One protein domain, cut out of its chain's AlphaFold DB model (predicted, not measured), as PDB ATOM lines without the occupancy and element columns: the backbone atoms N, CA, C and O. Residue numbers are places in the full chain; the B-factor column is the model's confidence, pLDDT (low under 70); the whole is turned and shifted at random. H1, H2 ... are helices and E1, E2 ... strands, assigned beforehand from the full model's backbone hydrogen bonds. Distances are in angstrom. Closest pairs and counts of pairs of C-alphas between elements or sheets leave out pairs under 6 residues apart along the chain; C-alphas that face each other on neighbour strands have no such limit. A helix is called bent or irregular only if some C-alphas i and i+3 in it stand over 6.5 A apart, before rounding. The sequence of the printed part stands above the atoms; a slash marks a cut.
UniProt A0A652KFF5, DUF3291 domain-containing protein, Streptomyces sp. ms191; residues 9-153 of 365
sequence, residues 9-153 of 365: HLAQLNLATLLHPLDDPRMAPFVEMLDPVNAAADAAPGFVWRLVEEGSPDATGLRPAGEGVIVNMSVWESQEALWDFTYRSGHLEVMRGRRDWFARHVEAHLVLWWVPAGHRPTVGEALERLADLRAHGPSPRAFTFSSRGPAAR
ATOM      1  N   HIS A   9     -19.725-120.505 135.294       90.56
ATOM      2  CA  HIS A   9     -20.488-120.397 134.056       90.56
ATOM      3  C   HIS A   9     -20.347-118.987 133.473       90.56
ATOM      4  O   HIS A   9     -20.008-118.035 134.174       90.56
ATOM      5  N   LEU A  10     -20.589-118.844 132.178       90.88
ATOM      6  CA  LEU A  10     -20.580-117.580 131.463       90.88
ATOM      7  C   LEU A  10     -21.998-117.018 131.383       90.88
ATOM      8  O   LEU A  10     -22.856-117.609 130.734       90.88
ATOM      9  N   ALA A  11     -22.227-115.864 131.993       93.06
ATOM     10  CA  ALA A  11     -23.436-115.079 131.816       93.06
ATOM     11  C   ALA A  11     -23.295-114.118 130.629       93.06
ATOM     12  O   ALA A  11     -22.208-113.616 130.327       93.06
ATOM     13  N   GLN A  12     -24.412-113.854 129.965       92.56
ATOM     14  CA  GLN A  12     -24.520-112.976 128.813       92.56
ATOM     15  C   GLN A  12     -25.786-112.131 128.931       92.56
ATOM     16  O   GLN A  12     -26.845-112.661 129.241       92.56
ATOM     17  N   LEU A  13     -25.678-110.839 128.625       90.50
ATOM     18  CA  LEU A  13     -26.793-109.904 128.479       90.50
ATOM     19  C   LEU A  13     -26.717-109.246 127.104       90.50
ATOM     20  O   LEU A  13     -25.649-108.793 126.698       90.50
ATOM     21  N   ASN A  14     -27.850-109.152 126.414       86.75
ATOM     22  CA  ASN A  14     -28.023-108.388 125.186       86.75
ATOM     23  C   ASN A  14     -29.234-107.454 125.317       86.75
ATOM     24  O   ASN A  14     -30.321-107.895 125.693       86.75
ATOM     25  N   LEU A  15     -29.036-106.176 124.994       84.94
ATOM     26  CA  LEU A  15     -30.087-105.171 124.876       84.94
ATOM     27  C   LEU A  15     -30.330-104.841 123.404       84.94
ATOM     28  O   LEU A  15     -29.434-104.375 122.700       84.94
ATOM     29  N   ALA A  16     -31.562-105.005 122.940       81.75
ATOM     30  CA  ALA A  16     -31.936-104.619 121.586       81.75
ATOM     31  C   ALA A  16     -33.034-103.557 121.619       81.75
ATOM     32  O   ALA A  16     -34.045-103.721 122.297       81.75
ATOM     33  N   THR A  17     -32.830-102.458 120.892       84.81
ATOM     34  CA  THR A  17     -33.854-101.424 120.712       84.81
ATOM     35  C   THR A  17     -34.674-101.773 119.480       84.81
ATOM     36  O   THR A  17     -34.117-101.893 118.389       84.81
ATOM     37  N   LEU A  18     -35.977-101.951 119.661       83.94
ATOM     38  CA  LEU A  18     -36.929-102.278 118.609       83.94
ATOM     39  C   LEU A  18     -37.170-101.070 117.696       83.94
ATOM     40  O   LEU A  18     -37.240 -99.934 118.162       83.94
ATOM     41  N   LEU A  19     -37.332-101.317 116.395       85.31
ATOM     42  CA  LEU A  19     -37.773-100.293 115.440       85.31
ATOM     43  C   LEU A  19     -39.278-100.008 115.551       85.31
ATOM     44  O   LEU A  19     -39.709 -98.877 115.319       85.31
ATOM     45  N   HIS A  20     -40.067-101.026 115.911       85.44
ATOM     46  CA  HIS A  20     -41.523-100.971 116.046       85.44
ATOM     47  C   HIS A  20     -41.988-101.748 117.294       85.44
ATOM     48  O   HIS A  20     -41.269-102.640 117.752       85.44
ATOM     49  N   PRO A  21     -43.168-101.430 117.858       84.12
ATOM     50  CA  PRO A  21     -43.807-102.241 118.899       84.12
ATOM     51  C   PRO A  21     -43.969-103.714 118.484       84.12
ATOM     52  O   PRO A  21     -44.126-104.004 117.302       84.12
ATOM     53  N   LEU A  22     -43.930-104.651 119.440       80.88
ATOM     54  CA  LEU A  22     -43.968-106.098 119.149       80.88
ATOM     55  C   LEU A  22     -45.294-106.574 118.528       80.88
ATOM     56  O   LEU A  22     -45.305-107.596 117.853       80.88
ATOM     57  N   ASP A  23     -46.385-105.843 118.745       84.38
ATOM     58  CA  ASP A  23     -47.706-106.082 118.154       84.38
ATOM     59  C   ASP A  23     -47.844-105.528 116.723       84.38
ATOM     60  O   ASP A  23     -48.843-105.782 116.048       84.38
ATOM     61  N   ASP A  24     -46.840-104.797 116.225       88.25
ATOM     62  CA  ASP A  24     -46.812-104.317 114.846       88.25
ATOM     63  C   ASP A  24     -46.628-105.498 113.868       88.25
ATOM     64  O   ASP A  24     -45.712-106.306 114.050       88.25
ATOM     65  N   PRO A  25     -47.410-105.590 112.772       88.81
ATOM     66  CA  PRO A  25     -47.276-106.658 111.777       88.81
ATOM     67  C   PRO A  25     -45.861-106.826 111.204       88.81
ATOM     68  O   PRO A  25     -45.485-107.923 110.796       88.81
ATOM     69  N   ARG A  26     -45.048-105.761 111.183       87.69
ATOM     70  CA  ARG A  26     -43.645-105.814 110.736       87.69
ATOM     71  C   ARG A  26     -42.740-106.604 111.684       87.69
ATOM     72  O   ARG A  26     -41.691-107.083 111.259       87.69
ATOM     73  N   MET A  27     -43.143-106.752 112.943       85.69
ATOM     74  CA  MET A  27     -42.438-107.536 113.955       85.69
ATOM     75  C   MET A  27     -42.892-109.001 113.987       85.69
ATOM     76  O   MET A  27     -42.217-109.808 114.622       85.69
ATOM     77  N   ALA A  28     -43.964-109.376 113.275       85.94
ATOM     78  CA  ALA A  28     -44.504-110.740 113.293       85.94
ATOM     79  C   ALA A  28     -43.459-111.825 112.954       85.94
ATOM     80  O   ALA A  28     -43.337-112.763 113.742       85.94
ATOM     81  N   PRO A  29     -42.608-111.681 111.913       86.44
ATOM     82  CA  PRO A  29     -41.568-112.675 111.633       86.44
ATOM     83  C   PRO A  29     -40.553-112.834 112.772       86.44
ATOM     84  O   PRO A  29     -40.016-113.915 112.978       86.44
ATOM     85  N   PHE A  30     -40.271-111.762 113.519       83.81
ATOM     86  CA  PHE A  30     -39.390-111.828 114.684       83.81
ATOM     87  C   PHE A  30     -40.067-112.547 115.855       83.81
ATOM     88  O   PHE A  30     -39.449-113.419 116.463       83.81
ATOM     89  N   VAL A  31     -41.328-112.211 116.145       85.06
ATOM     90  CA  VAL A  31     -42.112-112.823 117.229       85.06
ATOM     91  C   VAL A  31     -42.295-114.326 116.995       85.06
ATOM     92  O   VAL A  31     -42.074-115.114 117.910       85.06
ATOM     93  N   GLU A  32     -42.590-114.743 115.761       86.75
ATOM     94  CA  GLU A  32     -42.728-116.158 115.378       86.75
ATOM     95  C   GLU A  32     -41.437-116.973 115.574       86.75
ATOM     96  O   GLU A  32     -41.491-118.185 115.780       86.75
ATOM     97  N   MET A  33     -40.266-116.325 115.539       83.12
ATOM     98  CA  MET A  33     -38.974-116.982 115.762       83.12
ATOM     99  C   MET A  33     -38.585-117.106 117.241       83.12
ATOM    100  O   MET A  33     -37.656-117.861 117.538       83.12
ATOM    101  N   LEU A  34     -39.251-116.407 118.169       81.25
ATOM    102  CA  LEU A  34     -38.877-116.419 119.589       81.25
ATOM    103  C   LEU A  34     -38.939-117.830 120.180       81.25
ATOM    104  O   LEU A  34     -37.952-118.296 120.752       81.25
ATOM    105  N   ASP A  35     -40.053-118.532 119.983       81.44
ATOM    106  CA  ASP A  35     -40.255-119.882 120.513       81.44
ATOM    107  C   ASP A  35     -39.264-120.904 119.924       81.44
ATOM    108  O   ASP A  35     -38.580-121.575 120.705       81.44
ATOM    109  N   PRO A  36     -39.086-121.008 118.587       82.75
ATOM    110  CA  PRO A  36     -38.068-121.879 118.000       82.75
ATOM    111  C   PRO A  36     -36.646-121.596 118.499       82.75
ATOM    112  O   PRO A  36     -35.885-122.530 118.749       82.75
ATOM    113  N   VAL A  37     -36.275-120.323 118.656       82.44
ATOM    114  CA  VAL A  37     -34.934-119.927 119.108       82.44
ATOM    115  C   VAL A  37     -34.726-120.244 120.585       82.44
ATOM    116  O   VAL A  37     -33.663-120.749 120.948       82.44
ATOM    117  N   ASN A  38     -35.731-119.998 121.428       82.69
ATOM    118  CA  ASN A  38     -35.690-120.350 122.844       82.69
ATOM    119  C   ASN A  38     -35.597-121.869 123.029       82.69
ATOM    120  O   ASN A  38     -34.743-122.336 123.775       82.69
ATOM    121  N   ALA A  39     -36.391-122.644 122.284       84.81
ATOM    122  CA  ALA A  39     -36.316-124.103 122.303       84.81
ATOM    123  C   ALA A  39     -34.951-124.622 121.811       84.81
ATOM    124  O   ALA A  39     -34.402-125.569 122.375       84.81
ATOM    125  N   ALA A  40     -34.371-123.987 120.787       84.25
ATOM    126  CA  ALA A  40     -33.033-124.317 120.309       84.25
ATOM    127  C   ALA A  40     -31.943-123.993 121.344       84.25
ATOM    128  O   ALA A  40     -30.974-124.743 121.443       84.25
ATOM    129  N   ALA A  41     -32.095-122.909 122.113       82.00
ATOM    130  CA  ALA A  41     -31.200-122.582 123.221       82.00
ATOM    131  C   ALA A  41     -31.314-123.624 124.340       82.00
ATOM    132  O   ALA A  41     -30.300-124.166 124.767       82.00
ATOM    133  N   ASP A  42     -32.543-123.962 124.742       85.00
ATOM    134  CA  ASP A  42     -32.830-124.931 125.806       85.00
ATOM    135  C   ASP A  42     -32.278-126.338 125.476       85.00
ATOM    136  O   ASP A  42     -31.910-127.092 126.376       85.00
ATOM    137  N   ALA A  43     -32.169-126.684 124.187       85.94
ATOM    138  CA  ALA A  43     -31.583-127.938 123.702       85.94
ATOM    139  C   ALA A  43     -30.070-127.866 123.398       85.94
ATOM    140  O   ALA A  43     -29.469-128.887 123.044       85.94
ATOM    141  N   ALA A  44     -29.443-126.688 123.479       87.31
ATOM    142  CA  ALA A  44     -28.059-126.501 123.060       87.31
ATOM    143  C   ALA A  44     -27.061-127.112 124.067       87.31
ATOM    144  O   ALA A  44     -27.193-126.915 125.279       87.31
ATOM    145  N   PRO A  45     -26.004-127.806 123.597       87.56
ATOM    146  CA  PRO A  45     -24.936-128.277 124.472       87.56
ATOM    147  C   PRO A  45     -24.286-127.124 125.244       87.56
ATOM    148  O   PRO A  45     -23.875-126.125 124.657       87.56
ATOM    149  N   GLY A  46     -24.176-127.275 126.564       86.19
ATOM    150  CA  GLY A  46     -23.591-126.264 127.446       86.19
ATOM    151  C   GLY A  46     -24.515-125.089 127.782       86.19
ATOM    152  O   GLY A  46     -24.045-124.122 128.379       86.19
ATOM    153  N   PHE A  47     -25.801-125.135 127.426       89.31
ATOM    154  CA  PHE A  47     -26.795-124.193 127.940       89.31
ATOM    155  C   PHE A  47     -27.130-124.498 129.407       89.31
ATOM    156  O   PHE A  47     -27.327-125.654 129.778       89.31
ATOM    157  N   VAL A  48     -27.197-123.463 130.250       90.00
ATOM    158  CA  VAL A  48     -27.462-123.613 131.693       90.00
ATOM    159  C   VAL A  48     -28.783-122.966 132.092       90.00
ATOM    160  O   VAL A  48     -29.550-123.555 132.854       90.00
ATOM    161  N   TRP A  49     -29.030-121.729 131.658       91.62
ATOM    162  CA  TRP A  49     -30.204-120.962 132.079       91.62
ATOM    163  C   TRP A  49     -30.471-119.768 131.155       91.62
ATOM    164  O   TRP A  49     -29.543-119.208 130.577       91.62
ATOM    165  N   ARG A  50     -31.725-119.310 131.081       88.00
ATOM    166  CA  ARG A  50     -32.105-118.021 130.485       88.00
ATOM    167  C   ARG A  50     -33.125-117.291 131.343       88.00
ATOM    168  O   ARG A  50     -33.920-117.915 132.046       88.00
ATOM    169  N   LEU A  51     -33.104-115.967 131.252       82.69
ATOM    170  CA  LEU A  51     -34.101-115.106 131.861       82.69
ATOM    171  C   LEU A  51     -35.452-115.328 131.179       82.69
ATOM    172  O   LEU A  51     -35.555-115.300 129.952       82.69
ATOM    173  N   VAL A  52     -36.473-115.516 132.004       79.19
ATOM    174  CA  VAL A  52     -37.886-115.565 131.627       79.19
ATOM    175  C   VAL A  52     -38.643-114.617 132.545       79.19
ATOM    176  O   VAL A  52     -38.264-114.448 133.707       79.19
ATOM    177  N   GLU A  53     -39.672-113.963 132.025       72.25
ATOM    178  CA  GLU A  53     -40.613-113.210 132.848       72.25
ATOM    179  C   GLU A  53     -41.524-114.172 133.624       72.25
ATOM    180  O   GLU A  53     -41.820-115.286 133.185       72.25
ATOM    181  N   GLU A  54     -41.945-113.763 134.817       55.03
ATOM    182  CA  GLU A  54     -42.780-114.589 135.682       55.03
ATOM    183  C   GLU A  54     -44.146-114.844 135.018       55.03
ATOM    184  O   GLU A  54     -44.941-113.929 134.826       55.03
ATOM    185  N   GLY A  55     -44.401-116.099 134.627       48.94
ATOM    186  CA  GLY A  55     -45.611-116.497 133.896       48.94
ATOM    187  C   GLY A  55     -45.517-116.425 132.364       48.94
ATOM    188  O   GLY A  55     -46.513-116.703 131.700       48.94
ATOM    189  N   SER A  56     -44.346-116.108 131.799       59.91
ATOM    190  CA  SER A  56     -44.099-116.024 130.351       59.91
ATOM    191  C   SER A  56     -43.034-117.035 129.896       59.91
ATOM    192  O   SER A  56     -42.119-117.350 130.663       59.91
ATOM    193  N   PRO A  57     -43.096-117.551 128.651       55.69
ATOM    194  CA  PRO A  57     -42.037-118.391 128.097       55.69
ATOM    195  C   PRO A  57     -40.742-117.624 127.782       55.69
ATOM    196  O   PRO A  57     -39.726-118.273 127.531       55.69
ATOM    197  N   ASP A  58     -40.729-116.283 127.801       59.50
ATOM    198  CA  ASP A  58     -39.555-115.459 127.482       59.50
ATOM    199  C   ASP A  58     -39.448-114.166 128.320       59.50
ATOM    200  O   ASP A  58     -40.264-113.897 129.197       59.50
ATOM    201  N   ALA A  59     -38.380-113.390 128.097       62.31
ATOM    202  CA  ALA A  59     -38.102-112.123 128.785       62.31
ATOM    203  C   ALA A  59     -38.514-110.876 127.976       62.31
ATOM    204  O   ALA A  59     -38.173-109.752 128.355       62.31
ATOM    205  N   THR A  60     -39.219-111.040 126.853       57.09
ATOM    206  CA  THR A  60     -39.554-109.941 125.940       57.09
ATOM    207  C   THR A  60     -40.618-108.998 126.484       57.09
ATOM    208  O   THR A  60     -40.827-107.954 125.872       57.09
ATOM    209  N   GLY A  61     -41.241-109.279 127.633       55.91
ATOM    210  CA  GLY A  61     -42.074-108.329 128.383       55.91
ATOM    211  C   GLY A  61     -41.292-107.438 129.358       55.91
ATOM    212  O   GLY A  61     -41.737-106.338 129.686       55.91
ATOM    213  N   LEU A  62     -40.062-107.815 129.733       58.66
ATOM    214  CA  LEU A  62     -39.228-107.016 130.635       58.66
ATOM    215  C   LEU A  62     -38.691-105.766 129.912       58.66
ATOM    216  O   LEU A  62     -38.103-105.849 128.831       58.66
ATOM    217  N   ARG A  63     -38.874-104.582 130.517       62.28
ATOM    218  CA  ARG A  63     -38.442-103.270 129.978       62.28
ATOM    219  C   ARG A  63     -37.438-102.550 130.894       62.28
ATOM    220  O   ARG A  63     -37.685-101.422 131.315       62.28
ATOM    221  N   PRO A  64     -36.289-103.155 131.235       58.81
ATOM    222  CA  PRO A  64     -35.391-102.595 132.248       58.81
ATOM    223  C   PRO A  64     -34.602-101.356 131.784       58.81
ATOM    224  O   PRO A  64     -33.970-100.700 132.604       58.81
ATOM    225  N   ALA A  65     -34.617-101.033 130.484       58.03
ATOM    226  CA  ALA A  65     -33.845 -99.940 129.885       58.03
ATOM    227  C   ALA A  65     -34.702 -98.959 129.048       58.03
ATOM    228  O   ALA A  65     -34.158 -98.231 128.219       58.03
ATOM    229  N   GLY A  66     -36.023 -98.935 129.269       60.28
ATOM    230  CA  GLY A  66     -36.971 -98.024 128.611       60.28
ATOM    231  C   GLY A  66     -37.985 -98.713 127.690       60.28
ATOM    232  O   GLY A  66     -37.851 -99.893 127.351       60.28
ATOM    233  N   GLU A  67     -39.017 -97.967 127.286       62.88
ATOM    234  CA  GLU A  67     -39.992 -98.432 126.294       62.88
ATOM    235  C   GLU A  67     -39.300 -98.681 124.946       62.88
ATOM    236  O   GLU A  67     -38.514 -97.865 124.470       62.88
ATOM    237  N   GLY A  68     -39.553 -99.847 124.347       70.38
ATOM    238  CA  GLY A  68     -38.930-100.255 123.084       70.38
ATOM    239  C   GLY A  68     -37.560-100.930 123.213       70.38
ATOM    240  O   GLY A  68     -36.950-101.221 122.188       70.38
ATOM    241  N   VAL A  69     -37.069-101.221 124.424       76.94
ATOM    242  CA  VAL A  69     -35.856-102.036 124.620       76.94
ATOM    243  C   VAL A  69     -36.226-103.422 125.130       76.94
ATOM    244  O   VAL A  69     -36.825-103.557 126.196       76.94
ATOM    245  N   ILE A  70     -35.829-104.454 124.386       79.31
ATOM    246  CA  ILE A  70     -35.909-105.844 124.834       79.31
ATOM    247  C   ILE A  70     -34.584-106.278 125.450       79.31
ATOM    248  O   ILE A  70     -33.502-105.858 125.024       79.31
ATOM    249  N   VAL A  71     -34.688-107.142 126.452       80.38
ATOM    250  CA  VAL A  71     -33.552-107.750 127.130       80.38
ATOM    251  C   VAL A  71     -33.552-109.250 126.881       80.38
ATOM    252  O   VAL A  71     -34.575-109.918 126.997       80.38
ATOM    253  N   ASN A  72     -32.384-109.788 126.558       83.62
ATOM    254  CA  ASN A  72     -32.137-111.219 126.586       83.62
ATOM    255  C   ASN A  72     -30.941-111.476 127.500       83.62
ATOM    256  O   ASN A  72     -29.913-110.804 127.378       83.62
ATOM    257  N   MET A  73     -31.088-112.419 128.427       88.44
ATOM    258  CA  MET A  73     -30.017-112.807 129.335       88.44
ATOM    259  C   MET A  73     -29.964-114.324 129.461       88.44
ATOM    260  O   MET A  73     -30.995-114.963 129.669       88.44
ATOM    261  N   SER A  74     -28.771-114.894 129.338       90.50
ATOM    262  CA  SER A  74     -28.551-116.340 129.376       90.50
ATOM    263  C   SER A  74     -27.233-116.708 130.058       90.50
ATOM    264  O   SER A  74     -26.342-115.873 130.208       90.50
ATOM    265  N   VAL A  75     -27.126-117.951 130.520       91.56
ATOM    266  CA  VAL A  75     -25.960-118.521 131.200       91.56
ATOM    267  C   VAL A  75     -25.579-119.830 130.515       91.56
ATOM    268  O   VAL A  75     -26.439-120.657 130.211       91.56
ATOM    269  N   TRP A  76     -24.280-120.006 130.300       91.38
ATOM    270  CA  TRP A  76     -23.681-121.092 129.529       91.38
ATOM    271  C   TRP A  76     -22.477-121.676 130.261       91.38
ATOM    272  O   TRP A  76     -21.797-120.979 131.003       91.38
ATOM    273  N   GLU A  77     -22.146-122.938 130.026       87.50
ATOM    274  CA  GLU A  77     -20.971-123.582 130.625       87.50
ATOM    275  C   GLU A  77     -19.654-122.977 130.119       87.50
ATOM    276  O   GLU A  77     -18.643-122.987 130.822       87.50
ATOM    277  N   SER A  78     -19.646-122.433 128.897       84.38
ATOM    278  CA  SER A  78     -18.452-121.850 128.289       84.38
ATOM    279  C   SER A  78     -18.767-120.789 127.232       84.38
ATOM    280  O   SER A  78     -19.870-120.715 126.687       84.38
ATOM    281  N   GLN A  79     -17.752-119.984 126.899       82.62
ATOM    282  CA  GLN A  79     -17.820-119.025 125.792       82.62
ATOM    283  C   GLN A  79     -17.975-119.709 124.429       82.62
ATOM    284  O   GLN A  79     -18.617-119.150 123.545       82.62
ATOM    285  N   GLU A  80     -17.404-120.904 124.264       82.31
ATOM    286  CA  GLU A  80     -17.505-121.694 123.035       82.31
ATOM    287  C   GLU A  80     -18.934-122.198 122.811       82.31
ATOM    288  O   GLU A  80     -19.475-121.997 121.728       82.31
ATOM    289  N   ALA A  81     -19.587-122.726 123.853       84.19
ATOM    290  CA  ALA A  81     -20.979-123.178 123.784       84.19
ATOM    291  C   ALA A  81     -21.930-122.049 123.352       84.19
ATOM    292  O   ALA A  81     -22.719-122.200 122.418       84.19
ATOM    293  N   LEU A  82     -21.790-120.873 123.973       87.06
ATOM    294  CA  LEU A  82     -22.565-119.689 123.605       87.06
ATOM    295  C   LEU A  82     -22.248-119.211 122.172       87.06
ATOM    296  O   LEU A  82     -23.149-118.789 121.442       87.06
ATOM    297  N   TRP A  83     -20.981-119.256 121.748       83.12
ATOM    298  CA  TRP A  83     -20.581-118.884 120.387       83.12
ATOM    299  C   TRP A  83     -21.188-119.823 119.337       83.12
ATOM    300  O   TRP A  83     -21.743-119.355 118.341       83.12
ATOM    301  N   ASP A  84     -21.116-121.133 119.567       81.19
ATOM    302  CA  ASP A  84     -21.674-122.145 118.673       81.19
ATOM    303  C   ASP A  84     -23.195-122.017 118.572       81.19
ATOM    304  O   ASP A  84     -23.729-122.011 117.461       81.19
ATOM    305  N   PHE A  85     -23.897-121.789 119.685       83.00
ATOM    306  CA  PHE A  85     -25.318-121.454 119.626       83.00
ATOM    307  C   PHE A  85     -25.561-120.183 118.800       83.00
ATOM    308  O   PHE A  85     -26.383-120.185 117.888       83.00
ATOM    309  N   THR A  86     -24.813-119.107 119.049       81.12
ATOM    310  CA  THR A  86     -25.062-117.808 118.403       81.12
ATOM    311  C   THR A  86     -24.858-117.847 116.884       81.12
ATOM    312  O   THR A  86     -25.616-117.203 116.154       81.12
ATOM    313  N   TYR A  87     -23.838-118.572 116.406       77.44
ATOM    314  CA  TYR A  87     -23.368-118.495 115.016       77.44
ATOM    315  C   TYR A  87     -23.479-119.792 114.211       77.44
ATOM    316  O   TYR A  87     -23.334-119.745 112.989       77.44
ATOM    317  N   ARG A  88     -23.717-120.939 114.854       74.06
ATOM    318  CA  ARG A  88     -23.815-122.254 114.196       74.06
ATOM    319  C   ARG A  88     -25.160-122.955 114.413       74.06
ATOM    320  O   ARG A  88     -25.295-124.112 114.027       74.06
ATOM    321  N   SER A  89     -26.154-122.267 114.977       75.12
ATOM    322  CA  SER A  89     -27.525-122.775 115.149       75.12
ATOM    323  C   SER A  89     -28.556-121.974 114.336       75.12
ATOM    324  O   SER A  89     -28.204-121.019 113.638       75.12
ATOM    325  N   GLY A  90     -29.843-122.323 114.474       66.19
ATOM    326  CA  GLY A  90     -30.971-121.553 113.926       66.19
ATOM    327  C   GLY A  90     -31.011-120.083 114.374       66.19
ATOM    328  O   GLY A  90     -31.580-119.248 113.678       66.19
ATOM    329  N   HIS A  91     -30.307-119.713 115.453       73.56
ATOM    330  CA  HIS A  91     -30.132-118.317 115.875       73.56
ATOM    331  C   HIS A  91     -29.450-117.436 114.802       73.56
ATOM    332  O   HIS A  91     -29.639-116.217 114.767       73.56
ATOM    333  N   LEU A  92     -28.689-118.034 113.876       73.25
ATOM    334  CA  LEU A  92     -28.053-117.305 112.777       73.25
ATOM    335  C   LEU A  92     -29.075-116.616 111.852       73.25
ATOM    336  O   LEU A  92     -28.764-115.569 111.280       73.25
ATOM    337  N   GLU A  93     -30.280-117.168 111.706       72.19
ATOM    338  CA  GLU A  93     -31.334-116.588 110.865       72.19
ATOM    339  C   GLU A  93     -31.834-115.256 111.439       72.19
ATOM    340  O   GLU A  93     -31.871-114.252 110.721       72.19
ATOM    341  N   VAL A  94     -32.045-115.194 112.759       74.50
ATOM    342  CA  VAL A  94     -32.348-113.945 113.480       74.50
ATOM    343  C   VAL A  94     -31.220-112.927 113.298       74.50
ATOM    344  O   VAL A  94     -31.457-111.745 113.043       74.50
ATOM    345  N   MET A  95     -29.963-113.377 113.354       76.25
ATOM    346  CA  MET A  95     -28.803-112.497 113.181       76.25
ATOM    347  C   MET A  95     -28.685-111.913 111.767       76.25
ATOM    348  O   MET A  95     -28.169-110.800 111.619       76.25
ATOM    349  N   ARG A  96     -29.162-112.625 110.736       79.88
ATOM    350  CA  ARG A  96     -29.201-112.134 109.347       79.88
ATOM    351  C   ARG A  96     -30.273-111.058 109.151       79.88
ATOM    352  O   ARG A  96     -29.973-110.047 108.521       79.88
ATOM    353  N   GLY A  97     -31.462-111.248 109.729       77.38
ATOM    354  CA  GLY A  97     -32.599-110.317 109.624       77.38
ATOM    355  C   GLY A  97     -32.595-109.162 110.633       77.38
ATOM    356  O   GLY A  97     -33.399-108.244 110.531       77.38
ATOM    357  N   ARG A  98     -31.658-109.139 111.592       81.50
ATOM    358  CA  ARG A  98     -31.633-108.182 112.720       81.50
ATOM    359  C   ARG A  98     -31.834-106.701 112.364       81.50
ATOM    360  O   ARG A  98     -32.258-105.930 113.215       81.50
ATOM    361  N   ARG A  99     -31.460-106.277 111.150       84.12
ATOM    362  CA  ARG A  99     -31.548-104.868 110.714       84.12
ATOM    363  C   ARG A  99     -32.985-104.440 110.418       84.12
ATOM    364  O   ARG A  99     -33.239-103.241 110.418       84.12
ATOM    365  N   ASP A 100     -33.876-105.401 110.199       84.00
ATOM    366  CA  ASP A 100     -35.286-105.167 109.891       84.00
ATOM    367  C   ASP A 100     -36.117-104.956 111.167       84.00
ATOM    368  O   ASP A 100     -37.193-104.366 111.113       84.00
ATOM    369  N   TRP A 101     -35.593-105.377 112.326       83.50
ATOM    370  CA  TRP A 101     -36.301-105.334 113.613       83.50
ATOM    371  C   TRP A 101     -35.636-104.436 114.659       83.50
ATOM    372  O   TRP A 101     -36.324-103.916 115.540       83.50
ATOM    373  N   PHE A 102     -34.318-104.225 114.573       84.62
ATOM    374  CA  PHE A 102     -33.557-103.528 115.609       84.62
ATOM    375  C   PHE A 102     -32.814-102.296 115.102       84.62
ATOM    376  O   PHE A 102     -32.170-102.303 114.049       84.62
ATOM    377  N   ALA A 103     -32.835-101.244 115.919       82.00
ATOM    378  CA  ALA A 103     -32.037-100.053 115.698       82.00
ATOM    379  C   ALA A 103     -30.536-100.370 115.797       82.00
ATOM    380  O   ALA A 103     -30.083-101.236 116.551       82.00
ATOM    381  N   ARG A 104     -29.731 -99.635 115.026       74.50
ATOM    382  CA  ARG A 104     -28.276 -99.775 115.063       74.50
ATOM    383  C   ARG A 104     -27.727 -99.105 116.321       74.50
ATOM    384  O   ARG A 104     -27.793 -97.887 116.452       74.50
ATOM    385  N   HIS A 105     -27.117 -99.894 117.197       63.94
ATOM    386  CA  HIS A 105     -26.458 -99.382 118.396       63.94
ATOM    387  C   HIS A 105     -25.090 -98.771 118.082       63.94
ATOM    388  O   HIS A 105     -24.292 -99.360 117.350       63.94
ATOM    389  N   VAL A 106     -24.826 -97.592 118.651       48.78
ATOM    390  CA  VAL A 106     -23.517 -96.910 118.599       48.78
ATOM    391  C   VAL A 106     -22.630 -97.331 119.781       48.78
ATOM    392  O   VAL A 106     -21.408 -97.324 119.672       48.78
ATOM    393  N   GLU A 107     -23.242 -97.774 120.882       64.81
ATOM    394  CA  GLU A 107     -22.566 -98.237 122.098       64.81
ATOM    395  C   GLU A 107     -22.631 -99.765 122.267       64.81
ATOM    396  O   GLU A 107     -23.339-100.479 121.548       64.81
ATOM    397  N   ALA A 108     -21.888-100.286 123.251       67.88
ATOM    398  CA  ALA A 108     -21.955-101.694 123.623       67.88
ATOM    399  C   ALA A 108     -23.381-102.058 124.071       67.88
ATOM    400  O   ALA A 108     -23.938-101.458 124.988       67.88
ATOM    401  N   HIS A 109     -23.977-103.047 123.416       79.12
ATOM    402  CA  HIS A 109     -25.322-103.556 123.707       79.12
ATOM    403  C   HIS A 109     -25.298-105.008 124.205       79.12
ATOM    404  O   HIS A 109     -26.303-105.509 124.692       79.12
ATOM    405  N   LEU A 110     -24.134-105.658 124.120       86.75
ATOM    406  CA  LEU A 110     -23.859-107.009 124.588       86.75
ATOM    407  C   LEU A 110     -22.777-106.944 125.671       86.75
ATOM    408  O   LEU A 110     -21.769-106.267 125.470       86.75
ATOM    409  N   VAL A 111     -22.947-107.696 126.756       89.50
ATOM    410  CA  VAL A 111     -21.904-107.936 127.762       89.50
ATOM    411  C   VAL A 111     -21.895-109.404 128.187       89.50
ATOM    412  O   VAL A 111     -22.938-110.048 128.261       89.50
ATOM    413  N   LEU A 112     -20.699-109.924 128.442       92.06
ATOM    414  CA  LEU A 112     -20.379-111.262 128.921       92.06
ATOM    415  C   LEU A 112     -19.590-111.141 130.229       92.06
ATOM    416  O   LEU A 112     -18.724-110.268 130.345       92.06
ATOM    417  N   TRP A 113     -19.858-112.007 131.201       92.38
ATOM    418  CA  TRP A 113     -19.091-112.084 132.446       92.38
ATOM    419  C   TRP A 113     -19.190-113.473 133.070       92.38
ATOM    420  O   TRP A 113     -20.128-114.221 132.814       92.38
ATOM    421  N   TRP A 114     -18.207-113.838 133.888       88.81
ATOM    422  CA  TRP A 114     -18.223-115.118 134.590       88.81
ATOM    423  C   TRP A 114     -19.027-115.020 135.883       88.81
ATOM    424  O   TRP A 114     -18.892-114.056 136.634       88.81
ATOM    425  N   VAL A 115     -19.815-116.055 136.152       88.56
ATOM    426  CA  VAL A 115     -20.591-116.237 137.379       88.56
ATOM    427  C   VAL A 115     -20.241-117.586 138.016       88.56
ATOM    428  O   VAL A 115     -19.898-118.530 137.297       88.56
ATOM    429  N   PRO A 116     -20.308-117.729 139.352       85.38
ATOM    430  CA  PRO A 116     -20.169-119.031 139.997       85.38
ATOM    431  C   PRO A 116     -21.161-120.049 139.429       85.38
ATOM    432  O   PRO A 116     -22.301-119.704 139.110       85.38
ATOM    433  N   ALA A 117     -20.746-121.313 139.308       84.06
ATOM    434  CA  ALA A 117     -21.659-122.364 138.873       84.06
ATOM    435  C   ALA A 117     -22.876-122.435 139.818       84.06
ATOM    436  O   ALA A 117     -22.726-122.491 141.037       84.06
ATOM    437  N   GLY A 118     -24.083-122.387 139.249       79.81
ATOM    438  CA  GLY A 118     -25.346-122.327 139.996       79.81
ATOM    439  C   GLY A 118     -25.855-120.916 140.327       79.81
ATOM    440  O   GLY A 118     -27.012-120.788 140.726       79.81
ATOM    441  N   HIS A 119     -25.061-119.858 140.118       84.25
ATOM    442  CA  HIS A 119     -25.529-118.473 140.260       84.25
ATOM    443  C   HIS A 119     -26.436-118.082 139.091       84.25
ATOM    444  O   HIS A 119     -26.086-118.282 137.926       84.25
ATOM    445  N   ARG A 120     -27.595-117.498 139.405       87.00
ATOM    446  CA  ARG A 120     -28.515-116.925 138.418       87.00
ATOM    447  C   ARG A 120     -28.402-115.402 138.489       87.00
ATOM    448  O   ARG A 120     -28.857-114.828 139.480       87.00
ATOM    449  N   PRO A 121     -27.778-114.752 137.493       84.94
ATOM    450  CA  PRO A 121     -27.572-113.315 137.529       84.94
ATOM    451  C   PRO A 121     -28.898-112.562 137.484       84.94
ATOM    452  O   PRO A 121     -29.871-113.005 136.871       84.94
ATOM    453  N   THR A 122     -28.923-111.392 138.115       82.88
ATOM    454  CA  THR A 122     -30.078-110.487 138.053       82.88
ATOM    455  C   THR A 122     -29.929-109.496 136.901       82.88
ATOM    456  O   THR A 122     -28.823-109.204 136.448       82.88
ATOM    457  N   VAL A 123     -31.045-108.915 136.449       78.69
ATOM    458  CA  VAL A 123     -31.009-107.843 135.439       78.69
ATOM    459  C   VAL A 123     -30.208-106.635 135.943       78.69
ATOM    460  O   VAL A 123     -29.460-106.041 135.173       78.69
ATOM    461  N   GLY A 124     -30.306-106.302 137.236       72.94
ATOM    462  CA  GLY A 124     -29.524-105.224 137.851       72.94
ATOM    463  C   GLY A 124     -28.014-105.474 137.784       72.94
ATOM    464  O   GLY A 124     -27.276-104.603 137.333       72.94
ATOM    465  N   GLU A 125     -27.571-106.686 138.138       81.00
ATOM    466  CA  GLU A 125     -26.168-107.115 138.002       81.00
ATOM    467  C   GLU A 125     -25.691-106.985 136.549       81.00
ATOM    468  O   GLU A 125     -24.621-106.446 136.271       81.00
ATOM    469  N   ALA A 126     -26.506-107.441 135.601       84.06
ATOM    470  CA  ALA A 126     -26.166-107.415 134.188       84.06
ATOM    471  C   ALA A 126     -26.055-105.983 133.625       84.06
ATOM    472  O   ALA A 126     -25.156-105.691 132.832       84.06
ATOM    473  N   LEU A 127     -26.940-105.076 134.051       80.38
ATOM    474  CA  LEU A 127     -26.885-103.660 133.681       80.38
ATOM    475  C   LEU A 127     -25.668-102.954 134.287       80.38
ATOM    476  O   LEU A 127     -25.049-102.149 133.592       80.38
ATOM    477  N   GLU A 128     -25.281-103.285 135.522       83.44
ATOM    478  CA  GLU A 128     -24.027-102.811 136.127       83.44
ATOM    479  C   GLU A 128     -22.826-103.233 135.266       83.44
ATOM    480  O   GLU A 128     -22.008-102.394 134.888       83.44
ATOM    481  N   ARG A 129     -22.762-104.508 134.850       86.75
ATOM    482  CA  ARG A 129     -21.695-104.997 133.955       86.75
ATOM    483  C   ARG A 129     -21.677-104.281 132.611       86.75
ATOM    484  O   ARG A 129     -20.604-103.974 132.091       86.75
ATOM    485  N   LEU A 130     -22.844-104.014 132.034       83.31
ATOM    486  CA  LEU A 130     -22.934-103.300 130.765       83.31
ATOM    487  C   LEU A 130     -22.494-101.836 130.904       83.31
ATOM    488  O   LEU A 130     -21.802-101.324 130.024       83.31
ATOM    489  N   ALA A 131     -22.864-101.176 132.004       80.00
ATOM    490  CA  ALA A 131     -22.425 -99.821 132.314       80.00
ATOM    491  C   ALA A 131     -20.901 -99.760 132.492       80.00
ATOM    492  O   ALA A 131     -20.255 -98.902 131.888       80.00
ATOM    493  N   ASP A 132     -20.319-100.721 133.215       76.25
ATOM    494  CA  ASP A 132     -18.870-100.860 133.362       76.25
ATOM    495  C   ASP A 132     -18.174-101.009 132.004       76.25
ATOM    496  O   ASP A 132     -17.199-100.309 131.730       76.25
ATOM    497  N   LEU A 133     -18.697-101.877 131.130       82.31
ATOM    498  CA  LEU A 133     -18.162-102.094 129.785       82.31
ATOM    499  C   LEU A 133     -18.235-100.827 128.918       82.31
ATOM    500  O   LEU A 133     -17.292-100.536 128.183       82.31
ATOM    501  N   ARG A 134     -19.334-100.068 128.986       82.50
ATOM    502  CA  ARG A 134     -19.495 -98.812 128.230       82.50
ATOM    503  C   ARG A 134     -18.559 -97.718 128.731       82.50
ATOM    504  O   ARG A 134     -17.938 -97.034 127.924       82.50
ATOM    505  N   ALA A 135     -18.451 -97.570 130.049       74.38
ATOM    506  CA  ALA A 135     -17.646 -96.527 130.667       74.38
ATOM    507  C   ALA A 135     -16.138 -96.811 130.569       74.38
ATOM    508  O   ALA A 135     -15.345 -95.888 130.380       74.38
ATOM    509  N   HIS A 136     -15.732 -98.077 130.688       76.50
ATOM    510  CA  HIS A 136     -14.328 -98.447 130.894       76.50
ATOM    511  C   HIS A 136     -13.748 -99.371 129.811       76.50
ATOM    512  O   HIS A 136     -12.531 -99.575 129.774       76.50
ATOM    513  N   GLY A 137     -14.578 -99.897 128.909       76.94
ATOM    514  CA  GLY A 137     -14.181-100.895 127.917       76.94
ATOM    515  C   GLY A 137     -14.072-102.320 128.489       76.94
ATOM    516  O   GLY A 137     -14.389-102.552 129.657       76.94
ATOM    517  N   PRO A 138     -13.654-103.307 127.667       80.62
ATOM    518  CA  PRO A 138     -13.608-104.712 128.073       80.62
ATOM    519  C   PRO A 138     -12.672-104.966 129.259       80.62
ATOM    520  O   PRO A 138     -11.539-104.482 129.292       80.62
ATOM    521  N   SER A 139     -13.132-105.776 130.209       75.94
ATOM    522  CA  SER A 139     -12.415-106.136 131.430       75.94
ATOM    523  C   SER A 139     -12.715-107.581 131.860       75.94
ATOM    524  O   SER A 139     -13.695-108.172 131.403       75.94
ATOM    525  N   PRO A 140     -11.940-108.151 132.803       75.50
ATOM    526  CA  PRO A 140     -12.250-109.441 133.423       75.50
ATOM    527  C   PRO A 140     -13.665-109.570 134.008       75.50
ATOM    528  O   PRO A 140     -14.187-110.679 134.081       75.50
ATOM    529  N   ARG A 141     -14.280-108.450 134.420       76.00
ATOM    530  CA  ARG A 141     -15.628-108.414 135.015       76.00
ATOM    531  C   ARG A 141     -16.741-108.225 133.986       76.00
ATOM    532  O   ARG A 141     -17.883-108.523 134.309       76.00
ATOM    533  N   ALA A 142     -16.432-107.707 132.798       84.00
ATOM    534  CA  ALA A 142     -17.403-107.390 131.755       84.00
ATOM    535  C   ALA A 142     -16.699-107.278 130.395       84.00
ATOM    536  O   ALA A 142     -15.866-106.395 130.194       84.00
ATOM    537  N   PHE A 143     -17.015-108.164 129.454       85.12
ATOM    538  CA  PHE A 143     -16.359-108.252 128.145       85.12
ATOM    539  C   PHE A 143     -17.357-108.626 127.035       85.12
ATOM    540  O   PHE A 143     -18.542-108.787 127.288       85.12
ATOM    541  N   THR A 144     -16.918-108.727 125.781       86.12
ATOM    542  CA  THR A 144     -17.748-109.145 124.628       86.12
ATOM    543  C   THR A 144     -17.103-110.321 123.898       86.12
ATOM    544  O   THR A 144     -15.963-110.670 124.183       86.12
ATOM    545  N   PHE A 145     -17.767-110.916 122.898       72.88
ATOM    546  CA  PHE A 145     -17.149-111.972 122.077       72.88
ATOM    547  C   PHE A 145     -15.843-111.550 121.384       72.88
ATOM    548  O   PHE A 145     -14.973-112.383 121.153       72.88
ATOM    549  N   SER A 146     -15.696-110.264 121.051       61.31
ATOM    550  CA  SER A 146     -14.504-109.717 120.393       61.31
ATOM    551  C   SER A 146     -13.292-109.571 121.323       61.31
ATOM    552  O   SER A 146     -12.193-109.288 120.853       61.31
ATOM    553  N   SER A 147     -13.468-109.789 122.627       59.62
ATOM    554  CA  SER A 147     -12.415-109.776 123.645       59.62
ATOM    555  C   SER A 147     -12.419-111.109 124.394       59.62
ATOM    556  O   SER A 147     -13.438-111.486 124.969       59.62
ATOM    557  N   ARG A 148     -11.299-111.844 124.411       54.00
ATOM    558  CA  ARG A 148     -11.208-113.063 125.231       54.00
ATOM    559  C   ARG A 148     -11.292-112.677 126.708       54.00
ATOM    560  O   ARG A 148     -10.468-111.899 127.183       54.00
ATOM    561  N   GLY A 149     -12.294-113.202 127.410       52.94
ATOM    562  CA  GLY A 149     -12.379-113.077 128.861       52.94
ATOM    563  C   GLY A 149     -11.298-113.913 129.559       52.94
ATOM    564  O   GLY A 149     -10.724-114.817 128.943       52.94
ATOM    565  N   PRO A 150     -11.012-113.650 130.845       58.31
ATOM    566  CA  PRO A 150     -10.128-114.497 131.647       58.31
ATOM    567  C   PRO A 150     -10.678-115.929 131.717       58.31
ATOM    568  O   PRO A 150     -11.879-116.145 131.574       58.31
ATOM    569  N   ALA A 151      -9.823-116.922 131.968       55.19
ATOM    570  CA  ALA A 151     -10.284-118.297 132.151       55.19
ATOM    571  C   ALA A 151     -11.229-118.410 133.366       55.19
ATOM    572  O   ALA A 151     -10.940-117.847 134.423       55.19
ATOM    573  N   ALA A 152     -12.298-119.207 133.239       53.94
ATOM    574  CA  ALA A 152     -13.321-119.464 134.264       53.94
ATOM    575  C   ALA A 152     -12.758-119.672 135.686       53.94
ATOM    576  O   ALA A 152     -13.298-119.161 136.661       53.94
ATOM    577  N   ARG A 153     -11.619-120.370 135.803       47.53
ATOM    578  CA  ARG A 153     -10.972-120.702 137.085       47.53
ATOM    579  C   ARG A 153     -10.319-119.510 137.799       47.53
ATOM    580  O   ARG A 153     -10.099-119.583 139.000       47.53
TER     581      ARG A 153
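AT A GLANCE: This is residues 9 to 153 of the 365 residues of the protein "DUF3291 domain-containing protein" of Streptomyces sp. ms191 (UniProt A0A652KFF5). A twisted sheet of four strands makes the middle of a three-layer body, with H4 crossing one face and H2 and the last part of H1 on the other. H3 runs beside H1 on that second side, away from the strands, and residues 137 to 153 form a long tail without a named element. The printed part has 145 residues, with E1 H1 E2 E3 H2 H3 E4 H4 along it; the sheet's order is E2, E3, E1, E4, all antiparallel. It is mixed, helices and strands, and compact, with a radius of gyration of the C-alphas of 14.7 A and spans of 46 by 34 by 30 A.

HOW THE PARTS SIT: E1, residues 9 to 17, is an inner strand between E3, residues 69 to 76, and E4, residues 110 to 116. N 12 and O 74 are 2.8 A apart, and N 11 and O 113 are 2.8 A apart, both within hydrogen-bond range. E2, residues 47 to 50, forms a hairpin with E3, with N 75 and O 49 at 2.7 A. H1, residues 25 to 42, is on the sheet over E2. E1, H1, E2 make a split strand-helix-strand unit, two strands running the same way with E3 between them, and its crossover is right-handed. H2, residues 79 to 88, is on the same face as H1, over E3 at a height over the sheet of 10.0 A. H3, residues 91 to 101, is not on the sheet; it touches H1 at a shallow tilt of 23 degrees, opposite ways, with the C-alphas of Val 37 and His 91 closest at 6.0 A. E3, H2, H3, E4 make a second split unit, with E1 between its strands, also right-handed. H4, residues 123 to 136, is on the opposite face at a height over the sheet of 8.1 A; its closest C-alphas to E4 are those of Leu 130 and Val 111, 5.6 A apart. Every O i to N i+4 pair is within hydrogen-bond range in H2 and H4, against 9 of 14 in H1 and 4 of 7 in H3.

IN THESE COORDINATES: E1 begins at C-alpha 9 (-20.488, -120.397, 134.056) and is 26.8 A long. H1 is 27.2 A long, E3 23.1 A, E4 19.9 A and H4 19.7 A. H1 and H3 are irregular: C-alphas 26 and 29 are 7.2 A apart, and C-alphas 96 and 99 are 7.8 A apart. H4 ends at C-alpha 136 (-14.328, -98.447, 130.894).

THE WHOLE: The C-alphas farthest apart, of Pro 25 and Arg 153, are 46.4 A apart. The printed part has no cut. The link from E2 to E3, 18 residues, is long. The mean pLDDT of the printed part is 78.5; residues 54 to 67, 90, 105 to 108 and 146 to 153 are under 70.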